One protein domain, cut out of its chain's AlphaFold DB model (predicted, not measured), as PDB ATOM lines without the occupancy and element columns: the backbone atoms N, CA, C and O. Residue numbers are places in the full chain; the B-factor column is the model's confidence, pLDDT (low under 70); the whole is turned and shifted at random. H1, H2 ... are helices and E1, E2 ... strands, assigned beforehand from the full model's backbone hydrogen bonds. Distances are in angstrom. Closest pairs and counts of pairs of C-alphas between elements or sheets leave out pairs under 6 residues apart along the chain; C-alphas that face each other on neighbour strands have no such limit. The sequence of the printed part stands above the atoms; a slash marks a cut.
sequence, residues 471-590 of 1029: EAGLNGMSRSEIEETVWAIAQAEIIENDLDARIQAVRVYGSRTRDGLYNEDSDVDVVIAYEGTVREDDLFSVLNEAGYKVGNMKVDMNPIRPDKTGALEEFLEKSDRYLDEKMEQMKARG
ATOM      1  N   GLU A 471     -20.968   8.992 -57.653       84.38
ATOM      2  CA  GLU A 471     -21.709   9.371 -56.445       84.38
ATOM      3  C   GLU A 471     -20.850  10.221 -55.499       84.38
ATOM      4  O   GLU A 471     -19.731   9.856 -55.122       84.38
ATOM      5  N   ALA A 472     -21.393  11.355 -55.042       81.12
ATOM      6  CA  ALA A 472     -20.703  12.239 -54.098       81.12
ATOM      7  C   ALA A 472     -20.341  11.523 -52.781       81.12
ATOM      8  O   ALA A 472     -19.272  11.762 -52.219       81.12
ATOM      9  N   GLY A 473     -21.192  10.596 -52.319       82.44
ATOM     10  CA  GLY A 473     -20.935   9.772 -51.130       82.44
ATOM     11  C   GLY A 473     -19.814   8.745 -51.280       82.44
ATOM     12  O   GLY A 473     -19.280   8.272 -50.272       82.44
ATOM     13  N   LEU A 474     -19.401   8.471 -52.517       87.50
ATOM     14  CA  LEU A 474     -18.345   7.533 -52.890       87.50
ATOM     15  C   LEU A 474     -17.102   8.264 -53.437       87.50
ATOM     16  O   LEU A 474     -16.335   7.709 -54.220       87.50
ATOM     17  N   ASN A 475     -16.889   9.521 -53.026       85.25
ATOM     18  CA  ASN A 475     -15.783  10.379 -53.471       85.25
ATOM     19  C   ASN A 475     -15.704  10.553 -55.004       85.25
ATOM     20  O   ASN A 475     -14.614  10.705 -55.557       85.25
ATOM     21  N   GLY A 476     -16.854  10.558 -55.687       81.25
ATOM     22  CA  GLY A 476     -16.933  10.731 -57.140       81.25
ATOM     23  C   GLY A 476     -16.619   9.469 -57.943       81.25
ATOM     24  O   GLY A 476     -16.477   9.564 -59.157       81.25
ATOM     25  N   MET A 477     -16.511   8.312 -57.283       86.12
ATOM     26  CA  MET A 477     -16.487   7.004 -57.936       86.12
ATOM     27  C   MET A 477     -17.911   6.471 -58.097       86.12
ATOM     28  O   MET A 477     -18.817   6.828 -57.338       86.12
ATOM     29  N   SER A 478     -18.093   5.604 -59.080       87.75
ATOM     30  CA  SER A 478     -19.316   4.831 -59.276       87.75
ATOM     31  C   SER A 478     -19.323   3.553 -58.432       87.75
ATOM     32  O   SER A 478     -18.272   3.068 -57.996       87.75
ATOM     33  N   ARG A 479     -20.508   2.981 -58.182       90.25
ATOM     34  CA  ARG A 479     -20.613   1.709 -57.441       90.25
ATOM     35  C   ARG A 479     -19.959   0.569 -58.205       90.25
ATOM     36  O   ARG A 479     -19.263  -0.223 -57.579       90.25
ATOM     37  N   SER A 480     -20.109   0.533 -59.529       84.75
ATOM     38  CA  SER A 480     -19.482  -0.484 -60.376       84.75
ATOM     39  C   SER A 480     -17.953  -0.461 -60.268       84.75
ATOM     40  O   SER A 480     -17.341  -1.513 -60.107       84.75
ATOM     41  N   GLU A 481     -17.327   0.725 -60.262       82.88
ATOM     42  CA  GLU A 481     -15.864   0.864 -60.111       82.88
ATOM     43  C   GLU A 481     -15.369   0.362 -58.745       82.88
ATOM     44  O   GLU A 481     -14.302  -0.255 -58.636       82.88
ATOM     45  N   ILE A 482     -16.135   0.622 -57.682       87.06
ATOM     46  CA  ILE A 482     -15.809   0.136 -56.337       87.06
ATOM     47  C   ILE A 482     -15.994  -1.380 -56.256       87.06
ATOM     48  O   ILE A 482     -15.113  -2.069 -55.745       87.06
ATOM     49  N   GLU A 483     -17.104  -1.908 -56.765       93.44
ATOM     50  CA  GLU A 483     -17.410  -3.342 -56.764       93.44
ATOM     51  C   GLU A 483     -16.380  -4.146 -57.557       93.44
ATOM     52  O   GLU A 483     -15.941  -5.190 -57.082       93.44
ATOM     53  N   GLU A 484     -15.928  -3.639 -58.705       84.25
ATOM     54  CA  GLU A 484     -14.873  -4.258 -59.514       84.25
ATOM     55  C   GLU A 484     -13.537  -4.295 -58.762       84.25
ATOM     56  O   GLU A 484     -12.876  -5.335 -58.686       84.25
ATOM     57  N   THR A 485     -13.168  -3.177 -58.131       80.50
ATOM     58  CA  THR A 485     -11.937  -3.091 -57.333       80.50
ATOM     59  C   THR A 485     -11.977  -4.065 -56.153       80.50
ATOM     60  O   THR A 485     -10.993  -4.748 -55.869       80.50
ATOM     61  N   VAL A 486     -13.118  -4.159 -55.465       88.19
ATOM     62  CA  VAL A 486     -13.297  -5.058 -54.318       88.19
ATOM     63  C   VAL A 486     -13.352  -6.519 -54.746       88.19
ATOM     64  O   VAL A 486     -12.764  -7.359 -54.068       88.19
ATOM     65  N   TRP A 487     -13.981  -6.829 -55.880       87.94
ATOM     66  CA  TRP A 487     -13.970  -8.169 -56.460       87.94
ATOM     67  C   TRP A 487     -12.539  -8.648 -56.726       87.94
ATOM     68  O   TRP A 487     -12.175  -9.744 -56.300       87.94
ATOM     69  N   ALA A 488     -11.704  -7.806 -57.343       74.00
ATOM     70  CA  ALA A 488     -10.308  -8.138 -57.620       74.00
ATOM     71  C   ALA A 488      -9.495  -8.383 -56.334       74.00
ATOM     72  O   ALA A 488      -8.737  -9.351 -56.262       74.00
ATOM     73  N   ILE A 489      -9.678  -7.543 -55.306       81.88
ATOM     74  CA  ILE A 489      -9.007  -7.710 -54.006       81.88
ATOM     75  C   ILE A 489      -9.461  -9.004 -53.324       81.88
ATOM     76  O   ILE A 489      -8.630  -9.800 -52.893       81.88
ATOM     77  N   ALA A 490     -10.770  -9.246 -53.253       85.12
ATOM     78  CA  ALA A 490     -11.316 -10.423 -52.590       85.12
ATOM     79  C   ALA A 490     -10.915 -11.725 -53.297       85.12
ATOM     80  O   ALA A 490     -10.590 -12.711 -52.638       85.12
ATOM     81  N   GLN A 491     -10.879 -11.722 -54.632       77.69
ATOM     82  CA  GLN A 491     -10.427 -12.867 -55.416       77.69
ATOM     83  C   GLN A 491      -8.937 -13.163 -55.182       77.69
ATOM     84  O   GLN A 491      -8.568 -14.331 -55.060       77.69
ATOM     85  N   ALA A 492      -8.096 -12.128 -55.086       75.38
ATOM     86  CA  ALA A 492      -6.679 -12.281 -54.770       75.38
ATOM     87  C   ALA A 492      -6.472 -12.864 -53.363       75.38
ATOM     88  O   ALA A 492      -5.756 -13.850 -53.219       75.38
ATOM     89  N   GLU A 493      -7.165 -12.337 -52.351       85.44
ATOM     90  CA  GLU A 493      -7.088 -12.833 -50.969       85.44
ATOM     91  C   GLU A 493      -7.534 -14.294 -50.830       85.44
ATOM     92  O   GLU A 493      -6.898 -15.077 -50.123       85.44
ATOM     93  N   ILE A 494      -8.601 -14.696 -51.528       83.81
ATOM     94  CA  ILE A 494      -9.075 -16.087 -51.542       83.81
ATOM     95  C   ILE A 494      -8.006 -17.027 -52.120       83.81
ATOM     96  O   ILE A 494      -7.774 -18.100 -51.563       83.81
ATOM     97  N   ILE A 495      -7.345 -16.623 -53.210       73.31
ATOM     98  CA  ILE A 495      -6.301 -17.418 -53.874       73.31
ATOM     99  C   ILE A 495      -5.031 -17.480 -53.018       73.31
ATOM    100  O   ILE A 495      -4.471 -18.558 -52.829       73.31
ATOM    101  N   GLU A 496      -4.569 -16.345 -52.493       81.50
ATOM    102  CA  GLU A 496      -3.336 -16.268 -51.702       81.50
ATOM    103  C   GLU A 496      -3.433 -17.050 -50.387       81.50
ATOM    104  O   GLU A 496      -2.440 -17.632 -49.941       81.50
ATOM    105  N   ASN A 497      -4.630 -17.115 -49.797       82.00
ATOM    106  CA  ASN A 497      -4.886 -17.838 -48.553       82.00
ATOM    107  C   ASN A 497      -5.443 -19.263 -48.763       82.00
ATOM    108  O   ASN A 497      -5.777 -19.919 -47.775       82.00
ATOM    109  N   ASP A 498      -5.520 -19.747 -50.013       84.88
ATOM    110  CA  ASP A 498      -6.019 -21.086 -50.389       84.88
ATOM    111  C   ASP A 498      -7.394 -21.412 -49.764       84.88
ATOM    112  O   ASP A 498      -7.622 -22.474 -49.178       84.88
ATOM    113  N   LEU A 499      -8.313 -20.442 -49.822       86.50
ATOM    114  CA  LEU A 499      -9.647 -20.552 -49.233       86.50
ATOM    115  C   LEU A 499     -10.638 -21.158 -50.232       86.50
ATOM    116  O   LEU A 499     -10.742 -20.720 -51.374       86.50
ATOM    117  N   ASP A 500     -11.448 -22.115 -49.776       90.31
ATOM    118  CA  ASP A 500     -12.543 -22.683 -50.572       90.31
ATOM    119  C   ASP A 500     -13.756 -21.736 -50.588       90.31
ATOM    120  O   ASP A 500     -14.717 -21.897 -49.823       90.31
ATOM    121  N   ALA A 501     -13.660 -20.704 -51.428       88.25
ATOM    122  CA  ALA A 501     -14.693 -19.714 -51.712       88.25
ATOM    123  C   ALA A 501     -14.668 -19.288 -53.187       88.25
ATOM    124  O   ALA A 501     -13.620 -18.989 -53.751       88.25
ATOM    125  N   ARG A 502     -15.845 -19.180 -53.800       88.19
ATOM    126  CA  ARG A 502     -16.060 -18.659 -55.151       88.19
ATOM    127  C   ARG A 502     -17.069 -17.522 -55.109       88.19
ATOM    128  O   ARG A 502     -18.250 -17.755 -54.841       88.19
ATOM    129  N   ILE A 503     -16.611 -16.310 -55.409       88.50
ATOM    130  CA  ILE A 503     -17.453 -15.110 -55.426       88.50
ATOM    131  C   ILE A 503     -18.541 -15.256 -56.500       88.50
ATOM    132  O   ILE A 503     -18.259 -15.622 -57.637       88.50
ATOM    133  N   GLN A 504     -19.786 -14.997 -56.110       86.50
ATOM    134  CA  GLN A 504     -20.969 -14.983 -56.972       86.50
ATOM    135  C   GLN A 504     -21.366 -13.555 -57.355       86.50
ATOM    136  O   GLN A 504     -21.682 -13.308 -58.512       86.50
ATOM    137  N   ALA A 505     -21.336 -12.616 -56.403       87.94
ATOM    138  CA  ALA A 505     -21.670 -11.212 -56.641       87.94
ATOM    139  C   ALA A 505     -21.089 -10.293 -55.554       87.94
ATOM    140  O   ALA A 505     -20.899 -10.711 -54.412       87.94
ATOM    141  N   VAL A 506     -20.847  -9.033 -55.913       90.81
ATOM    142  CA  VAL A 506     -20.290  -7.963 -55.077       90.81
ATOM    143  C   VAL A 506     -21.187  -6.731 -55.200       90.81
ATOM    144  O   VAL A 506     -21.507  -6.324 -56.317       90.81
ATOM    145  N   ARG A 507     -21.638  -6.154 -54.077       93.50
ATOM    146  CA  ARG A 507     -22.519  -4.968 -54.075       93.50
ATOM    147  C   ARG A 507     -22.120  -3.939 -53.021       93.50
ATOM    148  O   ARG A 507     -21.955  -4.301 -51.857       93.50
ATOM    149  N   VAL A 508     -22.023  -2.661 -53.400       92.81
ATOM    150  CA  VAL A 508     -21.899  -1.555 -52.434       92.81
ATOM    151  C   VAL A 508     -23.229  -1.360 -51.714       92.81
ATOM    152  O   VAL A 508     -24.281  -1.239 -52.342       92.81
ATOM    153  N   TYR A 509     -23.187  -1.282 -50.389       91.00
ATOM    154  CA  TYR A 509     -24.344  -0.970 -49.556       91.00
ATOM    155  C   TYR A 509     -23.935  -0.064 -48.382       91.00
ATOM    156  O   TYR A 509     -22.807   0.414 -48.308       91.00
ATOM    157  N   GLY A 510     -24.869   0.246 -47.482       88.00
ATOM    158  CA  GLY A 510     -24.548   0.962 -46.243       88.00
ATOM    159  C   GLY A 510     -24.661   2.486 -46.323       88.00
ATOM    160  O   GLY A 510     -25.362   3.049 -47.158       88.00
ATOM    161  N   SER A 511     -24.032   3.186 -45.378       87.50
ATOM    162  CA  SER A 511     -24.343   4.606 -45.116       87.50
ATOM    163  C   SER A 511     -23.977   5.570 -46.254       87.50
ATOM    164  O   SER A 511     -24.620   6.610 -46.404       87.50
ATOM    165  N   ARG A 512     -22.970   5.227 -47.069       87.94
ATOM    166  CA  ARG A 512     -22.463   6.068 -48.167       87.94
ATOM    167  C   ARG A 512     -23.331   6.055 -49.425       87.94
ATOM    168  O   ARG A 512     -23.167   6.937 -50.257       87.94
ATOM    169  N   THR A 513     -24.293   5.135 -49.527       85.38
ATOM    170  CA  THR A 513     -25.257   5.075 -50.644       85.38
ATOM    171  C   THR A 513     -26.447   6.027 -50.464       85.38
ATOM    172  O   THR A 513     -27.345   6.068 -51.306       85.38
ATOM    173  N   ARG A 514     -26.494   6.785 -49.355       83.88
ATOM    174  CA  ARG A 514     -27.589   7.701 -49.005       83.88
ATOM    175  C   ARG A 514     -27.052   9.065 -48.581       83.88
ATOM    176  O   ARG A 514     -26.287   9.189 -47.622       83.88
ATOM    177  N   ASP A 515     -27.540  10.115 -49.229       75.81
ATOM    178  CA  ASP A 515     -27.163  11.484 -48.888       75.81
ATOM    179  C   ASP A 515     -27.522  11.839 -47.443       75.81
ATOM    180  O   ASP A 515     -28.661  11.673 -47.003       75.81
ATOM    181  N   GLY A 516     -26.546  12.370 -46.702       74.19
ATOM    182  CA  GLY A 516     -26.719  12.841 -45.325       74.19
ATOM    183  C   GLY A 516     -26.652  11.760 -44.238       74.19
ATOM    184  O   GLY A 516     -26.885  12.096 -43.076       74.19
ATOM    185  N   LEU A 517     -26.340  10.501 -44.580       80.75
ATOM    186  CA  LEU A 517     -26.118   9.413 -43.607       80.75
ATOM    187  C   LEU A 517     -24.639   9.094 -43.335       80.75
ATOM    188  O   LEU A 517     -24.342   8.448 -42.329       80.75
ATOM    189  N   TYR A 518     -23.721   9.559 -44.180       83.94
ATOM    190  CA  TYR A 518     -22.278   9.356 -44.040       83.94
ATOM    191  C   TYR A 518     -21.554  10.643 -43.609       83.94
ATOM    192  O   TYR A 518     -22.067  11.752 -43.767       83.94
ATOM    193  N   ASN A 519     -20.341  10.494 -43.074       82.38
ATOM    194  CA  ASN A 519     -19.392  11.589 -42.845       82.38
ATOM    195  C   ASN A 519     -18.100  11.326 -43.641       82.38
ATOM    196  O   ASN A 519     -17.919  10.236 -44.180       82.38
ATOM    197  N   GLU A 520     -17.174  12.291 -43.680       76.94
ATOM    198  CA  GLU A 520     -15.889  12.138 -44.392       76.94
ATOM    199  C   GLU A 520     -15.105  10.886 -43.948       76.94
ATOM    200  O   GLU A 520     -14.506  10.218 -44.790       76.94
ATOM    201  N   ASP A 521     -15.196  10.511 -42.665       81.25
ATOM    202  CA  ASP A 521     -14.509   9.352 -42.074       81.25
ATOM    203  C   ASP A 521     -15.264   8.007 -42.199       81.25
ATOM    204  O   ASP A 521     -14.766   6.993 -41.713       81.25
ATOM    205  N   SER A 522     -16.461   7.967 -42.801       86.00
ATOM    206  CA  SER A 522     -17.239   6.721 -42.942       86.00
ATOM    207  C   SER A 522     -16.513   5.686 -43.818       86.00
ATOM    208  O   SER A 522     -15.839   6.041 -44.784       86.00
ATOM    209  N   ASP A 523     -16.665   4.401 -43.536       90.75
ATOM    210  CA  ASP A 523     -16.256   3.302 -44.414       90.75
ATOM    211  C   ASP A 523     -17.251   3.078 -45.564       90.75
ATOM    212  O   ASP A 523     -18.353   3.633 -45.583       90.75
ATOM    213  N   VAL A 524     -16.801   2.339 -46.579       91.69
ATOM    214  CA  VAL A 524     -17.618   1.824 -47.680       91.69
ATOM    215  C   VAL A 524     -17.921   0.363 -47.380       91.69
ATOM    216  O   VAL A 524     -17.001  -0.454 -47.369       91.69
ATOM    217  N   ASP A 525     -19.192   0.041 -47.152       93.88
ATOM    218  CA  ASP A 525     -19.631  -1.331 -46.908       93.88
ATOM    219  C   ASP A 525     -19.882  -2.045 -48.243       93.88
ATOM    220  O   ASP A 525     -20.608  -1.546 -49.109       93.88
ATOM    221  N   VAL A 526     -19.289  -3.225 -48.425       94.00
ATOM    222  CA  VAL A 526     -19.456  -4.035 -49.638       94.00
ATOM    223  C   VAL A 526     -19.816  -5.461 -49.262       94.00
ATOM    224  O   VAL A 526     -19.096  -6.108 -48.507       94.00
ATOM    225  N   VAL A 527     -20.940  -5.963 -49.772       94.31
ATOM    226  CA  VAL A 527     -21.390  -7.337 -49.528       94.31
ATOM    227  C   VAL A 527     -20.862  -8.246 -50.629       94.31
ATOM    228  O   VAL A 527     -20.920  -7.890 -51.805       94.31
ATOM    229  N   ILE A 528     -20.344  -9.415 -50.248       93.88
ATOM    230  CA  ILE A 528     -19.780 -10.411 -51.168       93.88
ATOM    231  C   ILE A 528     -20.561 -11.716 -51.012       93.88
ATOM    232  O   ILE A 528     -20.364 -12.458 -50.053       93.88
ATOM    233  N   ALA A 529     -21.448 -12.014 -51.957       92.12
ATOM    234  CA  ALA A 529     -22.101 -13.316 -52.024       92.12
ATOM    235  C   ALA A 529     -21.118 -14.345 -52.585       92.12
ATOM    236  O   ALA A 529     -20.515 -14.102 -53.630       92.12
ATOM    237  N   TYR A 530     -20.947 -15.488 -51.920       91.62
ATOM    238  CA  TYR A 530     -20.021 -16.534 -52.362       91.62
ATOM    239  C   TYR A 530     -20.569 -17.950 -52.132       91.62
ATOM    240  O   TYR A 530     -21.450 -18.180 -51.305       91.62
ATOM    241  N   GLU A 531     -20.010 -18.912 -52.866       89.56
ATOM    242  CA  GLU A 531     -20.216 -20.352 -52.678       89.56
ATOM    243  C   GLU A 531     -18.914 -21.002 -52.204       89.56
ATOM    244  O   GLU A 531     -17.850 -20.664 -52.709       89.56
ATOM    245  N   GLY A 532     -18.967 -21.936 -51.254       87.38
ATOM    246  CA  GLY A 532     -17.776 -22.649 -50.774       87.38
ATOM    247  C   GLY A 532     -17.893 -23.117 -49.325       87.38
ATOM    248  O   GLY A 532     -18.876 -22.816 -48.637       87.38
ATOM    249  N   THR A 533     -16.909 -23.882 -48.850       88.81
ATOM    250  CA  THR A 533     -16.931 -24.453 -47.494       88.81
ATOM    251  C   THR A 533     -16.352 -23.539 -46.412       88.81
ATOM    252  O   THR A 533     -16.622 -23.783 -45.231       88.81
ATOM    253  N   VAL A 534     -15.625 -22.466 -46.766       91.31
ATOM    254  CA  VAL A 534     -15.089 -21.518 -45.770       91.31
ATOM    255  C   VAL A 534     -16.217 -20.852 -44.972       91.31
ATOM    256  O   VAL A 534     -17.301 -20.555 -45.491       91.31
ATOM    257  N   ARG A 535     -15.985 -20.621 -43.674       90.25
ATOM    258  CA  ARG A 535     -16.944 -19.928 -42.807       90.25
ATOM    259  C   ARG A 535     -16.891 -18.424 -43.070       90.25
ATOM    260  O   ARG A 535     -15.807 -17.865 -43.169       90.25
ATOM    261  N   GLU A 536     -18.054 -17.773 -43.072       92.25
ATOM    262  CA  GLU A 536     -18.164 -16.315 -43.267       92.25
ATOM    263  C   GLU A 536     -17.268 -15.518 -42.302       92.25
ATOM    264  O   GLU A 536     -16.615 -14.582 -42.735       92.25
ATOM    265  N   ASP A 537     -17.169 -15.917 -41.024       91.06
ATOM    266  CA  ASP A 537     -16.329 -15.224 -40.028       91.06
ATOM    267  C   ASP A 537     -14.825 -15.307 -40.366       91.06
ATOM    268  O   ASP A 537     -14.067 -14.360 -40.135       91.06
ATOM    269  N   ASP A 538     -14.397 -16.450 -40.909       90.56
ATOM    270  CA  ASP A 538     -13.003 -16.701 -41.280       90.56
ATOM    271  C   ASP A 538     -12.665 -15.915 -42.555       90.56
ATOM    272  O   ASP A 538     -11.646 -15.230 -42.610       90.56
ATOM    273  N   LEU A 539     -13.572 -15.924 -43.541       91.25
ATOM    274  CA  LEU A 539     -13.427 -15.146 -44.770       91.25
ATOM    275  C   LEU A 539     -13.483 -13.632 -44.500       91.25
ATOM    276  O   LEU A 539     -12.677 -12.887 -45.043       91.25
ATOM    277  N   PHE A 540     -14.364 -13.172 -43.607       93.19
ATOM    278  CA  PHE A 540     -14.447 -11.767 -43.191       93.19
ATOM    279  C   PHE A 540     -13.137 -11.293 -42.558       93.19
ATOM    280  O   PHE A 540     -12.676 -10.186 -42.834       93.19
ATOM    281  N   SER A 541     -12.532 -12.134 -41.712       90.81
ATOM    282  CA  SER A 541     -11.276 -11.806 -41.036       90.81
ATOM    283  C   SER A 541     -10.137 -11.620 -42.037       90.81
ATOM    284  O   SER A 541      -9.406 -10.641 -41.921       90.81
ATOM    285  N   VAL A 542     -10.030 -12.511 -43.030       90.44
ATOM    286  CA  VAL A 542      -9.007 -12.441 -44.087       90.44
ATOM    287  C   VAL A 542      -9.217 -11.213 -44.974       90.44
ATOM    288  O   VAL A 542      -8.314 -10.393 -45.118       90.44
ATOM    289  N   LEU A 543     -10.434 -11.013 -45.489       91.25
ATOM    290  CA  LEU A 543     -10.736  -9.920 -46.421       91.25
ATOM    291  C   LEU A 543     -10.519  -8.519 -45.825       91.25
ATOM    292  O   LEU A 543     -10.216  -7.575 -46.554       91.25
ATOM    293  N   ASN A 544     -10.649  -8.371 -44.504       91.19
ATOM    294  CA  ASN A 544     -10.518  -7.080 -43.828       91.19
ATOM    295  C   ASN A 544      -9.194  -6.898 -43.067       91.19
ATOM    296  O   ASN A 544      -8.973  -5.825 -42.497       91.19
ATOM    297  N   GLU A 545      -8.295  -7.891 -43.067       87.31
ATOM    298  CA  GLU A 545      -7.038  -7.854 -42.301       87.31
ATOM    299  C   GLU A 545      -6.126  -6.698 -42.741       87.31
ATOM    300  O   GLU A 545      -5.593  -5.964 -41.903       87.31
ATOM    301  N   ALA A 546      -5.989  -6.486 -44.053       80.38
ATOM    302  CA  ALA A 546      -5.082  -5.481 -44.608       80.38
ATOM    303  C   ALA A 546      -5.633  -4.040 -44.553       80.38
ATOM    304  O   ALA A 546      -4.896  -3.085 -44.814       80.38
ATOM    305  N   GLY A 547      -6.915  -3.855 -44.204       83.75
ATOM    306  CA  GLY A 547      -7.549  -2.536 -44.112       83.75
ATOM    307  C   GLY A 547      -7.581  -1.782 -45.446       83.75
ATOM    308  O   GLY A 547      -7.185  -0.612 -45.504       83.75
ATOM    309  N   TYR A 548      -8.032  -2.460 -46.502       87.81
ATOM    310  CA  TYR A 548      -8.066  -1.964 -47.876       87.81
ATOM    311  C   TYR A 548      -8.788  -0.619 -48.033       87.81
ATOM    312  O   TYR A 548      -9.725  -0.287 -47.300       87.81
ATOM    313  N   LYS A 549      -8.327   0.175 -49.008       85.94
ATOM    314  CA  LYS A 549      -8.907   1.479 -49.338       85.94
ATOM    315  C   LYS A 549      -9.194   1.617 -50.826       85.94
ATOM    316  O   LYS A 549      -8.329   1.312 -51.640       85.94
ATOM    317  N   VAL A 550     -10.350   2.185 -51.153       82.56
ATOM    318  CA  VAL A 550     -10.782   2.527 -52.517       82.56
ATOM    319  C   VAL A 550     -11.237   3.985 -52.517       82.56
ATOM    320  O   VAL A 550     -11.931   4.414 -51.598       82.56
ATOM    321  N   GLY A 551     -10.761   4.802 -53.463       77.44
ATOM    322  CA  GLY A 551     -11.097   6.236 -53.499       77.44
ATOM    323  C   GLY A 551     -10.716   7.006 -52.225       77.44
ATOM    324  O   GLY A 551     -11.400   7.953 -51.842       77.44
ATOM    325  N   ASN A 552      -9.654   6.578 -51.528       80.62
ATOM    326  CA  ASN A 552      -9.231   7.067 -50.203       80.62
ATOM    327  C   ASN A 552     -10.206   6.765 -49.038       80.62
ATOM    328  O   ASN A 552      -9.979   7.221 -47.917       80.62
ATOM    329  N   MET A 553     -11.243   5.958 -49.266       89.12
ATOM    330  CA  MET A 553     -12.178   5.472 -48.247       89.12
ATOM    331  C   MET A 553     -11.764   4.073 -47.793       89.12
ATOM    332  O   MET A 553     -11.289   3.284 -48.605       89.12
ATOM    333  N   LYS A 554     -11.922   3.753 -46.506       89.88
ATOM    334  CA  LYS A 554     -11.713   2.384 -46.009       89.88
ATOM    335  C   LYS A 554     -12.872   1.501 -46.479       89.88
ATOM    336  O   LYS A 554     -14.013   1.940 -46.383       89.88
ATOM    337  N   VAL A 555     -12.580   0.298 -46.959       91.81
ATOM    338  CA  VAL A 555     -13.596  -0.674 -47.383       91.81
ATOM    339  C   VAL A 555     -13.804  -1.718 -46.288       91.81
ATOM    340  O   VAL A 555     -12.820  -2.204 -45.729       91.81
ATOM    341  N   ASP A 556     -15.062  -2.041 -45.998       93.31
ATOM    342  CA  ASP A 556     -15.470  -3.157 -45.143       93.31
ATOM    343  C   ASP A 556     -16.166  -4.228 -45.996       93.31
ATOM    344  O   ASP A 556     -17.231  -4.000 -46.575       93.31
ATOM    345  N   MET A 557     -15.524  -5.388 -46.132       94.56
ATOM    346  CA  MET A 557     -15.978  -6.486 -46.987       94.56
ATOM    347  C   MET A 557     -16.759  -7.508 -46.164       94.56
ATOM    348  O   MET A 557     -16.197  -8.171 -45.294       94.56
ATOM    349  N   ASN A 558     -18.042  -7.668 -46.460       93.81
ATOM    350  CA  ASN A 558     -18.985  -8.474 -45.695       93.81
ATOM    351  C   ASN A 558     -19.405  -9.719 -46.502       93.81
ATOM    352  O   ASN A 558     -20.307  -9.629 -47.340       93.81
ATOM    353  N   PRO A 559     -18.758 -10.885 -46.306       94.00
ATOM    354  CA  PRO A 559     -19.078 -12.085 -47.061       94.00
ATOM    355  C   PRO A 559     -20.355 -12.753 -46.540       94.00
ATOM    356  O   PRO A 559     -20.534 -12.923 -45.333       94.00
ATOM    357  N   ILE A 560     -21.222 -13.179 -47.458       93.31
ATOM    358  CA  ILE A 560     -22.487 -13.850 -47.151       93.31
ATOM    359  C   ILE A 560     -22.643 -15.141 -47.952       93.31
ATOM    360  O   ILE A 560     -22.218 -15.241 -49.105       93.31
ATOM    361  N   ARG A 561     -23.315 -16.119 -47.346       87.75
ATOM    362  CA  ARG A 561     -23.723 -17.364 -47.993       87.75
ATOM    363  C   ARG A 561     -25.245 -17.505 -48.060       87.75
ATOM    364  O   ARG A 561     -25.902 -17.302 -47.029       87.75
ATOM    365  N   PRO A 562     -25.797 -17.973 -49.197       76.62
ATOM    366  CA  PRO A 562     -27.233 -18.215 -49.346       76.62
ATOM    367  C   PRO A 562     -27.815 -19.140 -48.270       76.62
ATOM    368  O   PRO A 562     -28.923 -18.915 -47.792       76.62
ATOM    369  N   ASP A 563     -27.057 -20.153 -47.839       77.38
ATOM    370  CA  ASP A 563     -27.498 -21.152 -46.859       77.38
ATOM    371  C   ASP A 563     -27.410 -20.691 -45.391       77.38
ATOM    372  O   ASP A 563     -27.927 -21.379 -44.509       77.38
ATOM    373  N   LYS A 564     -26.775 -19.544 -45.106       81.94
ATOM    374  CA  LYS A 564     -26.544 -19.059 -43.733       81.94
ATOM    375  C   LYS A 564     -27.107 -17.664 -43.477       81.94
ATOM    376  O   LYS A 564     -27.879 -17.494 -42.533       81.94
ATOM    377  N   THR A 565     -26.735 -16.686 -44.297       80.31
ATOM    378  CA  THR A 565     -27.103 -15.271 -44.105       80.31
ATOM    379  C   THR A 565     -28.303 -14.854 -44.970       80.31
ATOM    380  O   THR A 565     -28.953 -13.847 -44.681       80.31
ATOM    381  N   GLY A 566     -28.672 -15.691 -45.945       77.69
ATOM    382  CA  GLY A 566     -29.792 -15.491 -46.868       77.69
ATOM    383  C   GLY A 566     -29.319 -15.123 -48.275       77.69
ATOM    384  O   GLY A 566     -28.129 -14.903 -48.501       77.69
ATOM    385  N   ALA A 567     -30.253 -15.083 -49.229       83.81
ATOM    386  CA  ALA A 567     -29.971 -14.623 -50.588       83.81
ATOM    387  C   ALA A 567     -29.531 -13.145 -50.596       83.81
ATOM    388  O   ALA A 567     -29.877 -12.379 -49.690       83.81
ATOM    389  N   LEU A 568     -28.775 -12.740 -51.622       86.44
ATOM    390  CA  LEU A 568     -28.238 -11.381 -51.748       86.44
ATOM    391  C   LEU A 568     -29.353 -10.325 -51.724       86.44
ATOM    392  O   LEU A 568     -29.232  -9.308 -51.043       86.44
ATOM    393  N   GLU A 569     -30.461 -10.598 -52.407       84.06
ATOM    394  CA  GLU A 569     -31.627  -9.721 -52.505       84.06
ATOM    395  C   GLU A 569     -32.259  -9.481 -51.128       84.06
ATOM    396  O   GLU A 569     -32.533  -8.340 -50.755       84.06
ATOM    397  N   GLU A 570     -32.417 -10.535 -50.321       84.12
ATOM    398  CA  GLU A 570     -32.970 -10.419 -48.968       84.12
ATOM    399  C   GLU A 570     -32.050  -9.639 -48.022       84.12
ATOM    400  O   GLU A 570     -32.523  -8.962 -47.102       84.12
ATOM    401  N   PHE A 571     -30.731  -9.767 -48.196       88.12
ATOM    402  CA  PHE A 571     -29.751  -9.025 -47.405       88.12
ATOM    403  C   PHE A 571     -29.821  -7.525 -47.713       88.12
ATOM    404  O   PHE A 571     -29.905  -6.708 -46.790       88.12
ATOM    405  N   LEU A 572     -29.851  -7.169 -49.001       88.69
ATOM    406  CA  LEU A 572     -29.954  -5.781 -49.449       88.69
ATOM    407  C   LEU A 572     -31.279  -5.148 -49.012       88.69
ATOM    408  O   LEU A 572     -31.259  -4.062 -48.434       88.69
ATOM    409  N   GLU A 573     -32.407  -5.853 -49.150       87.38
ATOM    410  CA  GLU A 573     -33.717  -5.354 -48.712       87.38
ATOM    411  C   GLU A 573     -33.744  -5.043 -47.202       87.38
ATOM    412  O   GLU A 573     -34.241  -3.998 -46.769       87.38
ATOM    413  N   LYS A 574     -33.166  -5.924 -46.370       85.19
ATOM    414  CA  LYS A 574     -33.054  -5.697 -44.916       85.19
ATOM    415  C   LYS A 574     -32.170  -4.490 -44.598       85.19
ATOM    416  O   LYS A 574     -32.500  -3.724 -43.690       85.19
ATOM    417  N   SER A 575     -31.068  -4.323 -45.328       85.50
ATOM    418  CA  SER A 575     -30.159  -3.191 -45.155       85.50
ATOM    419  C   SER A 575     -30.813  -1.867 -45.553       85.50
ATOM    420  O   SER A 575     -30.771  -0.912 -44.777       85.50
ATOM    421  N   ASP A 576     -31.464  -1.801 -46.715       86.12
ATOM    422  CA  ASP A 576     -32.144  -0.590 -47.186       86.12
ATOM    423  C   ASP A 576     -33.238  -0.145 -46.217       86.12
ATOM    424  O   ASP A 576     -33.286   1.022 -45.825       86.12
ATOM    425  N   ARG A 577     -34.049  -1.087 -45.718       85.25
ATOM    426  CA  ARG A 577     -35.055  -0.793 -44.688       85.25
ATOM    427  C   ARG A 577     -34.443  -0.206 -43.417       85.25
ATOM    428  O   ARG A 577     -34.995   0.735 -42.850       85.25
ATOM    429  N   TYR A 578     -33.306  -0.736 -42.965       85.75
ATOM    430  CA  TYR A 578     -32.599  -0.203 -41.799       85.75
ATOM    431  C   TYR A 578     -32.077   1.225 -42.041       85.75
ATOM    432  O   TYR A 578     -32.181   2.079 -41.153       85.75
ATOM    433  N   LEU A 579     -31.545   1.504 -43.236       84.25
ATOM    434  CA  LEU A 579     -31.061   2.833 -43.620       84.25
ATOM    435  C   LEU A 579     -32.206   3.850 -43.734       84.25
ATOM    436  O   LEU A 579     -32.071   4.970 -43.236       84.25
ATOM    437  N   ASP A 580     -33.344   3.456 -44.304       83.88
ATOM    438  CA  ASP A 580     -34.537   4.300 -44.405       83.88
ATOM    439  C   ASP A 580     -35.097   4.650 -43.014       83.88
ATOM    440  O   ASP A 580     -35.349   5.821 -42.712       83.88
ATOM    441  N   GLU A 581     -35.199   3.672 -42.107       85.50
ATOM    442  CA  GLU A 581     -35.604   3.911 -40.715       85.50
ATOM    443  C   GLU A 581     -34.633   4.851 -39.980       85.50
ATOM    444  O   GLU A 581     -35.055   5.733 -39.223       85.50
ATOM    445  N   LYS A 582     -33.322   4.696 -40.206       82.06
ATOM    446  CA  LYS A 582     -32.288   5.580 -39.649       82.06
ATOM    447  C   LYS A 582     -32.400   7.004 -40.179       82.06
ATOM    448  O   LYS A 582     -32.310   7.946 -39.387       82.06
ATOM    449  N   MET A 583     -32.631   7.166 -41.479       80.38
ATOM    450  CA  MET A 583     -32.818   8.469 -42.109       80.38
ATOM    451  C   MET A 583     -34.031   9.194 -41.528       80.38
ATOM    452  O   MET A 583     -33.919  10.356 -41.128       80.38
ATOM    453  N   GLU A 584     -35.166   8.508 -41.391       81.94
ATOM    454  CA  GLU A 584     -36.376   9.083 -40.798       81.94
ATOM    455  C   GLU A 584     -36.194   9.423 -39.311       81.94
ATOM    456  O   GLU A 584     -36.632  10.483 -38.854       81.94
ATOM    457  N   GLN A 585     -35.458   8.607 -38.548       80.88
ATOM    458  CA  GLN A 585     -35.091   8.942 -37.166       80.88
ATOM    459  C   GLN A 585     -34.205  10.196 -37.077       80.88
ATOM    460  O   GLN A 585     -34.408  11.015 -36.175       80.88
ATOM    461  N   MET A 586     -33.244  10.382 -37.989       73.19
ATOM    462  CA  MET A 586     -32.383  11.576 -38.028       73.19
ATOM    463  C   MET A 586     -33.143  12.826 -38.487       73.19
ATOM    464  O   MET A 586     -32.939  13.905 -37.920       73.19
ATOM    465  N   LYS A 587     -34.076  12.689 -39.441       75.44
ATOM    466  CA  LYS A 587     -35.011  13.759 -39.831       75.44
ATOM    467  C   LYS A 587     -35.903  14.165 -38.657       75.44
ATOM    468  O   LYS A 587     -36.004  15.352 -38.352       75.44
ATOM    469  N   ALA A 588     -36.468  13.197 -37.931       75.38
ATOM    470  CA  ALA A 588     -37.304  13.444 -36.754       75.38
ATOM    471  C   ALA A 588     -36.541  14.098 -35.584       75.38
ATOM    472  O   ALA A 588     -37.134  14.841 -34.800       75.38
ATOM    473  N   ARG A 589     -35.227  13.856 -35.466       73.62
ATOM    474  CA  ARG A 589     -34.338  14.487 -34.467       73.62
ATOM    475  C   ARG A 589     -33.758  15.837 -34.908       73.62
ATOM    476  O   ARG A 589     -33.145  16.515 -34.090       73.62
ATOM    477  N   GLY A 590     -33.972  16.251 -36.162       65.00
ATOM    478  CA  GLY A 590     -33.439  17.501 -36.719       65.00
ATOM    479  C   GLY A 590     -31.930  17.476 -37.003       65.00
ATOM    480  O   GLY A 590     -31.310  18.531 -37.116       65.00
TER     481      GLY A 590
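This is residues 471 to 590 of the 1029 residues of the protein "Uncharacterized protein DUF4316" of Frisingicoccus caecimuris (UniProt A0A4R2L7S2). A small, strongly twisted sheet of three strands, E1, E2 and E3, has helix H1 packed over one face and the first part of the long helix H3 over the opposite face, while a shorter helix, H2, covers the edge strand E3. The printed part has 120 residues, with three named helices and three named strands in the order H1, E1, E2, H2, E3, H3. The sheet runs E1, E2, E3 and is mixed, E1 and E2 antiparallel, E2 and E3 parallel; the class is mixed, helices and strands. The whole is compact, with a radius of gyration of the C-alphas of 14.8 A, yet elongated in outline, spanning 49 by 31 by 21 A.

Along the printed part come H1, residues 479 to 496, E1, 502 to 509, E2, 524 to 531, H2, 536 to 545, E3, 553 to 560, and H3, 568 to 589. H1 is on the sheet at a height of 7.7 A and runs slantwise to the strands, at 36 degrees to E1 on the local plane; its closest C-alpha pair with E1 is Glu 483 and Val 506, 5.7 A. It lies over E1 and only just over E2 and E3, with 3 C-alphas falling on each of these two. E1 and E2 form a hairpin, antiparallel at 156 degrees; N 504 and O 529 are 2.7 A apart, within hydrogen-bond range. E2 and E3 are parallel at 28 degrees, with N 526 and O 556 within hydrogen-bond range at 2.9 A. E2, H2 and E3 form a strand-helix-strand unit, two parallel neighbour strands with a helix between them in the chain. H2 is on the sheet over E3, height 7.9 A, and runs along the strands, at 12 degrees to E3 on the local plane; the closest C-alphas of the two are those of Glu 536 and Pro 559, 5.8 A apart. With its residues 490 to 493 alone, H1 only just touches H2, with 3 pairs of C-alphas within 8 A, about perpendicular at 79 degrees; the closest C-alphas are those of Ala 490 and Leu 543, 6.2 A. H3 is on the sheet over E2, height 8.7 A, and runs along the strands, at 16 degrees to E2 on the local plane; the closest C-alphas of the two are those of Ala 529 and Leu 568, 6.4 A. H1 and H3 lie on opposite faces, giving three layers, helices on both faces of a sheet; H3 is apart from H1 and H2. In H1, H2 and H3 every O i to N i+4 pair is within hydrogen-bond range.

H1 begins at C-alpha 479 (-20.613, 1.709, -57.441) and is 25.6 A long from first to last C-alpha. E1 is 20.3 A, E2 22.9 A, H2 14.0 A and E3 21.9 A long. H3, 31.7 A, ends at C-alpha 589 (-34.338, 14.487, -34.467).

The two C-alphas farthest apart, those of Asp 498 and Gly 590, are 49.3 A apart. The printed part has no cut. The link E1 to E2, residues 510 to 523, is long. Mean pLDDT of the printed part is 85.6, and residue 590 alone is under 70.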